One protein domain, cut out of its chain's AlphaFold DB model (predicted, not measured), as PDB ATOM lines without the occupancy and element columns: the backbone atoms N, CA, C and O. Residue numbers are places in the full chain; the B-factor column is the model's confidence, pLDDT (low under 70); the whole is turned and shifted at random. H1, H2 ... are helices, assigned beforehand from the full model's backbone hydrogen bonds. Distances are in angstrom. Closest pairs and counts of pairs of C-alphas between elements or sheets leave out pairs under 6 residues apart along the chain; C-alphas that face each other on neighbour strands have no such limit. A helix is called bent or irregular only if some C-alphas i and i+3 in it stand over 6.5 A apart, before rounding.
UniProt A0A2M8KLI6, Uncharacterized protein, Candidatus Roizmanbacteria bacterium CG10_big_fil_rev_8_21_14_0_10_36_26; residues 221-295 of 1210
ATOM      1  N   PHE A 221     -49.096 -23.779 -32.787       73.88
ATOM      2  CA  PHE A 221     -50.020 -24.699 -33.438       73.88
ATOM      3  C   PHE A 221     -50.346 -24.247 -34.859       73.88
ATOM      4  O   PHE A 221     -50.258 -25.056 -35.777       73.88
ATOM      5  N   ASP A 222     -50.671 -22.973 -35.071       71.50
ATOM      6  CA  ASP A 222     -50.988 -22.439 -36.397       71.50
ATOM      7  C   ASP A 222     -49.781 -22.520 -37.344       71.50
ATOM      8  O   ASP A 222     -49.932 -22.864 -38.523       71.50
ATOM      9  N   LEU A 223     -48.571 -22.273 -36.829       82.25
ATOM     10  CA  LEU A 223     -47.322 -22.443 -37.569       82.25
ATOM     11  C   LEU A 223     -47.128 -23.901 -38.008       82.25
ATOM     12  O   LEU A 223     -46.887 -24.161 -39.191       82.25
ATOM     13  N   LEU A 224     -47.258 -24.849 -37.075       79.12
ATOM     14  CA  LEU A 224     -47.110 -26.280 -37.347       79.12
ATOM     15  C   LEU A 224     -48.216 -26.801 -38.271       79.12
ATOM     16  O   LEU A 224     -47.917 -27.533 -39.211       79.12
ATOM     17  N   ASN A 225     -49.460 -26.359 -38.080       76.25
ATOM     18  CA  ASN A 225     -50.613 -26.706 -38.907       76.25
ATOM     19  C   ASN A 225     -50.409 -26.258 -40.359       76.25
ATOM     20  O   ASN A 225     -50.551 -27.040 -41.300       76.25
ATOM     21  N   LYS A 226     -49.992 -25.000 -40.553       82.06
ATOM     22  CA  LYS A 226     -49.695 -24.447 -41.878       82.06
ATOM     23  C   LYS A 226     -48.525 -25.171 -42.536       82.06
ATOM     24  O   LYS A 226     -48.561 -25.407 -43.745       82.06
ATOM     25  N   LYS A 227     -47.497 -25.532 -41.762       82.31
ATOM     26  CA  LYS A 227     -46.355 -26.313 -42.250       82.31
ATOM     27  C   LYS A 227     -46.801 -27.707 -42.708       82.31
ATOM     28  O   LYS A 227     -46.441 -28.106 -43.813       82.31
ATOM     29  N   PHE A 228     -47.642 -28.385 -41.924       78.50
ATOM     30  CA  PHE A 228     -48.242 -29.682 -42.258       78.50
ATOM     31  C   PHE A 228     -49.079 -29.629 -43.543       78.50
ATOM     32  O   PHE A 228     -48.840 -30.405 -44.469       78.50
ATOM     33  N   ASP A 229     -50.015 -28.680 -43.636       75.62
ATOM     34  CA  ASP A 229     -50.907 -28.516 -44.791       75.62
ATOM     35  C   ASP A 229     -50.127 -28.156 -46.067       75.62
ATOM     36  O   ASP A 229     -50.356 -28.729 -47.134       75.62
ATOM     37  N   THR A 230     -49.136 -27.266 -45.959       82.38
ATOM     38  CA  THR A 230     -48.280 -26.881 -47.093       82.38
ATOM     39  C   THR A 230     -47.443 -28.061 -47.584       82.38
ATOM     40  O   THR A 230     -47.335 -28.283 -48.791       82.38
ATOM     41  N   ALA A 231     -46.864 -28.836 -46.664       80.81
ATOM     42  CA  ALA A 231     -46.045 -29.992 -47.003       80.81
ATOM     43  C   ALA A 231     -46.871 -31.103 -47.672       80.81
ATOM     44  O   ALA A 231     -46.444 -31.667 -48.683       80.81
ATOM     45  N   LEU A 232     -48.087 -31.357 -47.174       76.00
ATOM     46  CA  LEU A 232     -49.022 -32.302 -47.781       76.00
ATOM     47  C   LEU A 232     -49.474 -31.842 -49.173       76.00
ATOM     48  O   LEU A 232     -49.384 -32.623 -50.117       76.00
ATOM     49  N   LYS A 233     -49.896 -30.581 -49.337       77.25
ATOM     50  CA  LYS A 233     -50.303 -30.016 -50.640       77.25
ATOM     51  C   LYS A 233     -49.195 -30.102 -51.682       77.25
ATOM     52  O   LYS A 233     -49.430 -30.613 -52.772       77.25
ATOM     53  N   LYS A 234     -47.976 -29.700 -51.318       79.94
ATOM     54  CA  LYS A 234     -46.807 -29.786 -52.203       79.94
ATOM     55  C   LYS A 234     -46.507 -31.229 -52.618       79.94
ATOM     56  O   LYS A 234     -46.109 -31.471 -53.750       79.94
ATOM     57  N   ASN A 235     -46.715 -32.195 -51.724       83.50
ATOM     58  CA  ASN A 235     -46.533 -33.605 -52.050       83.50
ATOM     59  C   ASN A 235     -47.688 -34.174 -52.906       83.50
ATOM     60  O   ASN A 235     -47.452 -35.019 -53.765       83.50
ATOM     61  N   PHE A 236     -48.923 -33.681 -52.740       68.75
ATOM     62  CA  PHE A 236     -50.067 -34.054 -53.586       68.75
ATOM     63  C   PHE A 236     -49.928 -33.593 -55.044       68.75
ATOM     64  O   PHE A 236     -50.525 -34.212 -55.924       68.75
ATOM     65  N   GLU A 237     -49.138 -32.550 -55.299       74.06
ATOM     66  CA  GLU A 237     -48.805 -32.064 -56.644       74.06
ATOM     67  C   GLU A 237     -47.719 -32.906 -57.341       74.06
ATOM     68  O   GLU A 237     -47.569 -32.823 -58.562       74.06
ATOM     69  N   LEU A 238     -46.983 -33.745 -56.599       74.06
ATOM     70  CA  LEU A 238     -45.995 -34.654 -57.179       74.06
ATOM     71  C   LEU A 238     -46.687 -35.821 -57.891       74.06
ATOM     72  O   LEU A 238     -47.638 -36.430 -57.386       74.06
ATOM     73  N   LEU A 239     -46.169 -36.167 -59.072       60.06
ATOM     74  CA  LEU A 239     -46.636 -37.329 -59.820       60.06
ATOM     75  C   LEU A 239     -46.407 -38.609 -58.993       60.06
ATOM     76  O   LEU A 239     -45.350 -38.743 -58.379       60.06
ATOM     77  N   PRO A 240     -47.330 -39.590 -59.015       59.66
ATOM     78  CA  PRO A 240     -47.192 -40.838 -58.252       59.66
ATOM     79  C   PRO A 240     -45.921 -41.652 -58.544       59.66
ATOM     80  O   PRO A 240     -45.584 -42.553 -57.786       59.66
ATOM     81  N   SER A 241     -45.240 -41.365 -59.656       64.94
ATOM     82  CA  SER A 241     -43.974 -41.975 -60.069       64.94
ATOM     83  C   SER A 241     -42.723 -41.291 -59.495       64.94
ATOM     84  O   SER A 241     -41.620 -41.764 -59.758       64.94
ATOM     85  N   ASP A 242     -42.857 -40.170 -58.783       73.44
ATOM     86  CA  ASP A 242     -41.735 -39.479 -58.138       73.44
ATOM     87  C   ASP A 242     -41.323 -40.235 -56.855       73.44
ATOM     88  O   ASP A 242     -42.180 -40.466 -55.999       73.44
ATOM     89  N   PRO A 243     -40.041 -40.607 -56.668       71.44
ATOM     90  CA  PRO A 243     -39.561 -41.284 -55.453       71.44
ATOM     91  C   PRO A 243     -39.826 -40.507 -54.152       71.44
ATOM     92  O   PRO A 243     -39.861 -41.087 -53.066       71.44
ATOM     93  N   SER A 244     -40.007 -39.193 -54.270       73.69
ATOM     94  CA  SER A 244     -40.286 -38.254 -53.182       73.69
ATOM     95  C   SER A 244     -41.790 -38.113 -52.905       73.69
ATOM     96  O   SER A 244     -42.183 -37.506 -51.906       73.69
ATOM     97  N   ALA A 245     -42.654 -38.658 -53.771       81.62
ATOM     98  CA  ALA A 245     -44.092 -38.670 -53.557       81.62
ATOM     99  C   ALA A 245     -44.464 -39.676 -52.461       81.62
ATOM    100  O   ALA A 245     -43.956 -40.796 -52.382       81.62
ATOM    101  N   LEU A 246     -45.403 -39.276 -51.611       78.44
ATOM    102  CA  LEU A 246     -46.016 -40.168 -50.644       78.44
ATOM    103  C   LEU A 246     -46.805 -41.251 -51.380       78.44
ATOM    104  O   LEU A 246     -47.604 -40.954 -52.277       78.44
ATOM    105  N   THR A 247     -46.642 -42.492 -50.938       77.00
ATOM    106  CA  THR A 247     -47.503 -43.613 -51.317       77.00
ATOM    107  C   THR A 247     -48.914 -43.408 -50.769       77.00
ATOM    108  O   THR A 247     -49.136 -42.653 -49.820       77.00
ATOM    109  N   SER A 248     -49.899 -44.104 -51.332       65.38
ATOM    110  CA  SER A 248     -51.292 -44.024 -50.873       65.38
ATOM    111  C   SER A 248     -51.455 -44.374 -49.387       65.38
ATOM    112  O   SER A 248     -52.251 -43.737 -48.701       65.38
ATOM    113  N   ASN A 249     -50.672 -45.335 -48.880       67.94
ATOM    114  CA  ASN A 249     -50.684 -45.732 -47.471       67.94
ATOM    115  C   ASN A 249     -50.070 -44.645 -46.573       67.94
ATOM    116  O   ASN A 249     -50.674 -44.253 -45.580       67.94
ATOM    117  N   GLU A 250     -48.922 -44.078 -46.959       73.25
ATOM    118  CA  GLU A 250     -48.309 -42.969 -46.215       73.25
ATOM    119  C   GLU A 250     -49.219 -41.727 -46.214       73.25
ATOM    120  O   GLU A 250     -49.389 -41.104 -45.171       73.25
ATOM    121  N   ARG A 251     -49.878 -41.399 -47.340       69.94
ATOM    122  CA  ARG A 251     -50.868 -40.304 -47.421       69.94
ATOM    123  C   ARG A 251     -52.047 -40.534 -46.485       69.94
ATOM    124  O   ARG A 251     -52.469 -39.601 -45.813       69.94
ATOM    125  N   TYR A 252     -52.593 -41.749 -46.464       64.88
ATOM    126  CA  TYR A 252     -53.722 -42.101 -45.607       64.88
ATOM    127  C   TYR A 252     -53.355 -41.975 -44.127       64.88
ATOM    128  O   TYR A 252     -54.040 -41.271 -43.389       64.88
ATOM    129  N   ARG A 253     -52.231 -42.566 -43.713       67.56
ATOM    130  CA  ARG A 253     -51.773 -42.536 -42.318       67.56
ATOM    131  C   ARG A 253     -51.371 -41.132 -41.868       67.56
ATOM    132  O   ARG A 253     -51.748 -40.714 -40.780       67.56
ATOM    133  N   LEU A 254     -50.682 -40.357 -42.712       70.62
ATOM    134  CA  LEU A 254     -50.351 -38.958 -42.411       70.62
ATOM    135  C   LEU A 254     -51.594 -38.070 -42.349       70.62
ATOM    136  O   LEU A 254     -51.662 -37.181 -41.506       70.62
ATOM    137  N   ARG A 255     -52.597 -38.321 -43.199       65.19
ATOM    138  CA  ARG A 255     -53.881 -37.613 -43.151       65.19
ATOM    139  C   ARG A 255     -54.679 -37.982 -41.902       65.19
ATOM    140  O   ARG A 255     -55.227 -37.087 -41.272       65.19
ATOM    141  N   ASN A 256     -54.712 -39.257 -41.518       59.75
ATOM    142  CA  ASN A 256     -55.318 -39.693 -40.259       59.75
ATOM    143  C   ASN A 256     -54.603 -39.078 -39.056       59.75
ATOM    144  O   ASN A 256     -55.266 -38.587 -38.149       59.75
ATOM    145  N   CYS A 257     -53.269 -39.034 -39.077       64.44
ATOM    146  CA  CYS A 257     -52.461 -38.381 -38.052       64.44
ATOM    147  C   CYS A 257     -52.769 -36.874 -37.965       64.44
ATOM    148  O   CYS A 257     -53.039 -36.369 -36.880       64.44
ATOM    149  N   TYR A 258     -52.849 -36.174 -39.102       61.97
ATOM    150  CA  TYR A 258     -53.239 -34.759 -39.182       61.97
ATOM    151  C   TYR A 258     -54.661 -34.493 -38.648       61.97
ATOM    152  O   TYR A 258     -54.921 -33.462 -38.031       61.97
ATOM    153  N   LEU A 259     -55.582 -35.441 -38.836       55.00
ATOM    154  CA  LEU A 259     -56.961 -35.377 -38.338       55.00
ATOM    155  C   LEU A 259     -57.115 -35.852 -36.878       55.00
ATOM    156  O   LEU A 259     -58.240 -35.946 -36.392       55.00
ATOM    157  N   GLY A 260     -56.016 -36.136 -36.167       53.19
ATOM    158  CA  GLY A 260     -56.028 -36.496 -34.743       53.19
ATOM    159  C   GLY A 260     -56.103 -37.999 -34.435       53.19
ATOM    160  O   GLY A 260     -56.265 -38.376 -33.273       53.19
ATOM    161  N   GLY A 261     -55.961 -38.871 -35.437       54.72
ATOM    162  CA  GLY A 261     -55.932 -40.329 -35.276       54.72
ATOM    163  C   GLY A 261     -54.718 -40.843 -34.483       54.72
ATOM    164  O   GLY A 261     -53.636 -40.258 -34.515       54.72
ATOM    165  N   LYS A 262     -54.890 -41.963 -33.762       56.00
ATOM    166  CA  LYS A 262     -53.841 -42.629 -32.960       56.00
ATOM    167  C   LYS A 262     -53.012 -43.593 -33.835       56.00
ATOM    168  O   LYS A 262     -53.139 -44.803 -33.703       56.00
ATOM    169  N   GLU A 263     -52.199 -43.058 -34.747       60.69
ATOM    170  CA  GLU A 263     -51.238 -43.844 -35.548       60.69
ATOM    171  C   GLU A 263     -49.902 -44.016 -34.797       60.69
ATOM    172  O   GLU A 263     -49.474 -43.129 -34.055       60.69
ATOM    173  N   ASP A 264     -49.217 -45.143 -35.002       66.06
ATOM    174  CA  ASP A 264     -47.871 -45.369 -34.464       66.06
ATOM    175  C   ASP A 264     -46.842 -44.537 -35.252       66.06
ATOM    176  O   ASP A 264     -46.621 -44.751 -36.447       66.06
ATOM    177  N   LEU A 265     -46.196 -43.583 -34.572       59.81
ATOM    178  CA  LEU A 265     -45.226 -42.654 -35.164       59.81
ATOM    179  C   LEU A 265     -44.027 -43.362 -35.806       59.81
ATOM    180  O   LEU A 265     -43.461 -42.839 -36.767       59.81
ATOM    181  N   SER A 266     -43.672 -44.564 -35.337       64.50
ATOM    182  CA  SER A 266     -42.604 -45.364 -35.948       64.50
ATOM    183  C   SER A 266     -42.945 -45.782 -37.384       64.50
ATOM    184  O   SER A 266     -42.071 -45.831 -38.247       64.50
ATOM    185  N   GLN A 267     -44.233 -45.977 -37.679       63.88
ATOM    186  CA  GLN A 267     -44.732 -46.379 -38.993       63.88
ATOM    187  C   GLN A 267     -44.943 -45.194 -39.948       63.88
ATOM    188  O   GLN A 267     -45.308 -45.391 -41.108       63.88
ATOM    189  N   LEU A 268     -44.732 -43.966 -39.467       71.00
ATOM    190  CA  LEU A 268     -44.856 -42.727 -40.234       71.00
ATOM    191  C   LEU A 268     -43.498 -42.161 -40.672       71.00
ATOM    192  O   LEU A 268     -43.474 -41.209 -41.448       71.00
ATOM    193  N   GLN A 269     -42.374 -42.731 -40.216       76.00
ATOM    194  CA  GLN A 269     -41.037 -42.149 -40.400       76.00
ATOM    195  C   GLN A 269     -40.674 -41.878 -41.867       76.00
ATOM    196  O   GLN A 269     -40.174 -40.795 -42.179       76.00
ATOM    197  N   ASP A 270     -40.966 -42.809 -42.774       76.44
ATOM    198  CA  ASP A 270     -40.662 -42.639 -44.200       76.44
ATOM    199  C   ASP A 270     -41.553 -41.579 -44.860       76.44
ATOM    200  O   ASP A 270     -41.071 -40.745 -45.632       76.44
ATOM    201  N   GLY A 271     -42.835 -41.531 -44.484       80.50
ATOM    202  CA  GLY A 271     -43.762 -40.498 -44.938       80.50
ATOM    203  C   GLY A 271     -43.362 -39.104 -44.444       80.50
ATOM    204  O   GLY A 271     -43.321 -38.159 -45.229       80.50
ATOM    205  N   LEU A 272     -42.995 -38.983 -43.166       81.19
ATOM    206  CA  LEU A 272     -42.542 -37.735 -42.545       81.19
ATOM    207  C   LEU A 272     -41.256 -37.202 -43.187       81.19
ATOM    208  O   LEU A 272     -41.174 -36.013 -43.498       81.19
ATOM    209  N   ARG A 273     -40.298 -38.089 -43.495       80.81
ATOM    210  CA  ARG A 273     -39.082 -37.735 -44.245       80.81
ATOM    211  C   ARG A 273     -39.399 -37.180 -45.633       80.81
ATOM    212  O   ARG A 273     -38.810 -36.172 -46.019       80.81
ATOM    213  N   LYS A 274     -40.344 -37.783 -46.364       81.94
ATOM    214  CA  LYS A 274     -40.748 -37.342 -47.716       81.94
ATOM    215  C   LYS A 274     -41.440 -35.977 -47.737       81.94
ATOM    216  O   LYS A 274     -41.316 -35.254 -48.723       81.94
ATOM    217  N   ILE A 275     -42.143 -35.605 -46.665       83.69
ATOM    218  CA  ILE A 275     -42.773 -34.277 -46.535       83.69
ATOM    219  C   ILE A 275     -41.930 -33.266 -45.748       83.69
ATOM    220  O   ILE A 275     -42.342 -32.118 -45.597       83.69
ATOM    221  N   GLY A 276     -40.736 -33.653 -45.288       81.06
ATOM    222  CA  GLY A 276     -39.803 -32.753 -44.609       81.06
ATOM    223  C   GLY A 276     -40.260 -32.308 -43.216       81.06
ATOM    224  O   GLY A 276     -39.948 -31.188 -42.812       81.06
ATOM    225  N   LEU A 277     -41.002 -33.160 -42.503       82.06
ATOM    226  CA  LEU A 277     -41.396 -32.943 -41.108       82.06
ATOM    227  C   LEU A 277     -40.638 -33.903 -40.195       82.06
ATOM    228  O   LEU A 277     -40.451 -35.073 -40.534       82.06
ATOM    229  N   SER A 278     -40.201 -33.427 -39.031       82.44
ATOM    230  CA  SER A 278     -39.566 -34.293 -38.038       82.44
ATOM    231  C   SER A 278     -40.600 -34.970 -37.132       82.44
ATOM    232  O   SER A 278     -41.700 -34.467 -36.906       82.44
ATOM    233  N   GLU A 279     -40.227 -36.107 -36.541       74.31
ATOM    234  CA  GLU A 279     -41.068 -36.799 -35.556       74.31
ATOM    235  C   GLU A 279     -41.375 -35.910 -34.333       74.31
ATOM    236  O   GLU A 279     -42.461 -35.995 -33.761       74.31
ATOM    237  N   SER A 280     -40.448 -35.025 -33.946       77.44
ATOM    238  CA  SER A 280     -40.654 -34.087 -32.837       77.44
ATOM    239  C   SER A 280     -41.705 -33.029 -33.166       77.44
ATOM    240  O   SER A 280     -42.559 -32.761 -32.329       77.44
ATOM    241  N   GLU A 281     -41.696 -32.486 -34.387       78.94
ATOM    242  CA  GLU A 281     -42.683 -31.499 -34.847       78.94
ATOM    243  C   GLU A 281     -44.093 -32.095 -34.898       78.94
ATOM    244  O   GLU A 281     -45.067 -31.429 -34.556       78.94
ATOM    245  N   VAL A 282     -44.210 -33.372 -35.273       72.31
ATOM    246  CA  VAL A 282     -45.495 -34.085 -35.294       72.31
ATOM    247  C   VAL A 282     -46.000 -34.375 -33.884       72.31
ATOM    248  O   VAL A 282     -47.177 -34.163 -33.601       72.31
ATOM    249  N   LYS A 283     -45.115 -34.813 -32.977       72.94
ATOM    250  CA  LYS A 283     -45.460 -35.003 -31.557       72.94
ATOM    251  C   LYS A 283     -45.922 -33.699 -30.916       72.94
ATOM    252  O   LYS A 283     -46.897 -33.694 -30.170       72.94
ATOM    253  N   GLU A 284     -45.237 -32.604 -31.214       77.69
ATOM    254  CA  GLU A 284     -45.568 -31.279 -30.704       77.69
ATOM    255  C   GLU A 284     -46.893 -30.764 -31.275       77.69
ATOM    256  O   GLU A 284     -47.773 -30.382 -30.504       77.69
ATOM    257  N   PHE A 285     -47.100 -30.871 -32.593       74.31
ATOM    258  CA  PHE A 285     -48.376 -30.554 -33.241       74.31
ATOM    259  C   PHE A 285     -49.536 -31.333 -32.619       74.31
ATOM    260  O   PHE A 285     -50.568 -30.747 -32.312       74.31
ATOM    261  N   TRP A 286     -49.360 -32.628 -32.366       66.88
ATOM    262  CA  TRP A 286     -50.393 -33.478 -31.774       66.88
ATOM    263  C   TRP A 286     -50.704 -33.123 -30.321       66.88
ATOM    264  O   TRP A 286     -51.871 -33.058 -29.928       66.88
ATOM    265  N   ASN A 287     -49.670 -32.863 -29.520       68.25
ATOM    266  CA  ASN A 287     -49.836 -32.406 -28.144       68.25
ATOM    267  C   ASN A 287     -50.594 -31.075 -28.097       68.25
ATOM    268  O   ASN A 287     -51.488 -30.905 -27.267       68.25
ATOM    269  N   LEU A 288     -50.284 -30.161 -29.018       66.94
ATOM    270  CA  LEU A 288     -50.978 -28.888 -29.153       66.94
ATOM    271  C   LEU A 288     -52.415 -29.076 -29.663       66.94
ATOM    272  O   LEU A 288     -53.343 -28.559 -29.056       66.94
ATOM    273  N   GLN A 289     -52.638 -29.893 -30.691       63.31
ATOM    274  CA  GLN A 289     -53.964 -30.212 -31.235       63.31
ATOM    275  C   GLN A 289     -54.893 -30.793 -30.159       63.31
ATOM    276  O   GLN A 289     -56.026 -30.348 -30.007       63.31
ATOM    277  N   ARG A 290     -54.407 -31.745 -29.355       60.59
ATOM    278  CA  ARG A 290     -55.167 -32.349 -28.247       60.59
ATOM    279  C   ARG A 290     -55.533 -31.358 -27.152       60.59
ATOM    280  O   ARG A 290     -56.579 -31.496 -26.526       60.59
ATOM    281  N   ARG A 291     -54.664 -30.382 -26.896       59.69
ATOM    282  CA  ARG A 291     -54.925 -29.321 -25.920       59.69
ATOM    283  C   ARG A 291     -55.854 -28.243 -26.488       59.69
ATOM    284  O   ARG A 291     -56.708 -27.774 -25.748       59.69
ATOM    285  N   LYS A 292     -55.739 -27.917 -27.782       55.53
ATOM    286  CA  LYS A 292     -56.568 -26.934 -28.505       55.53
ATOM    287  C   LYS A 292     -58.002 -27.412 -28.721       55.53
ATOM    288  O   LYS A 292     -58.936 -26.637 -28.557       55.53
ATOM    289  N   PHE A 293     -58.175 -28.682 -29.082       50.75
ATOM    290  CA  PHE A 293     -59.471 -29.286 -29.418       50.75
ATOM    291  C   PHE A 293     -59.979 -30.248 -28.341       50.75
ATOM    292  O   PHE A 293     -60.753 -31.157 -28.637       50.75
ATOM    293  N   ARG A 294     -59.543 -30.075 -27.086       51.97
ATOM    294  CA  ARG A 294     -60.108 -30.825 -25.962       51.97
ATOM    295  C   ARG A 294     -61.623 -30.553 -25.911       51.97
ATOM    296  O   ARG A 294     -62.007 -29.391 -26.079       51.97
ATOM    297  N   PRO A 295     -62.482 -31.563 -25.675       48.12
ATOM    298  CA  PRO A 295     -63.891 -31.326 -25.376       48.12
ATOM    299  C   PRO A 295     -63.970 -30.270 -24.277       48.12
ATOM    300  O   PRO A 295     -63.235 -30.370 -23.291       48.12
TER     301      PRO A 295
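AT A GLANCE: This is residues 221 to 295 of the 1210 residues of an uncharacterized protein of Candidatus Roizmanbacteria bacterium CG10_big_fil_rev_8_21_14_0_10_36_26 (UniProt A0A2M8KLI6). Two helices, H1 and H2, run nearly antiparallel with a small space between them; H3 crosses H2, and H4 crosses the first residues of H1. The link between H1 and H2 lies at one end of the long axis, the last residues at the other. The 75 printed residues hold four named helices, H1 to H4 in order, and no named strand: all helix, compact, radius of gyration of the C-alphas 12.1 A, spans 41 by 23 by 19 A.

IN THESE COORDINATES: H1, residues 221 to 236, begins at C-alpha (-50.020, -24.699, -33.438) and is 22.2 A long. H2 is residues 248 to 258, 15.0 A. H3, residues 265 to 275, 14.3 A, is irregular: C-alphas 267 and 270 are 7.6 A apart. H4, residues 279 to 292, 19.7 A, ends at C-alpha (-56.568, -26.934, -28.505).

HOW THE PARTS SIT: H1 and H2 are close but not clearly touching, closest C-alphas Phe 228 and Tyr 258, 7.8 A. H2 touches H3, about perpendicular at 75 degrees, closest C-alphas Glu 250 and Gly 271, 5.3 A. H1, with residues 221 to 225 alone, touches H4 at a steep tilt of 56 degrees, closest C-alphas Leu 224 and Phe 285, 6.1 A. Every O i to N i+4 pair is within hydrogen-bond range in H1, H2 and H4, and 4 of 7 in H3.

THE WHOLE: The C-alphas farthest apart, Ser 241 and Pro 295, are 41.4 A apart. The printed part has no cut; the link H1 to H2 is long. Mean pLDDT of the printed part is 70.7, with 32 residues under 70, among them 255 to 267 and 286 to 295.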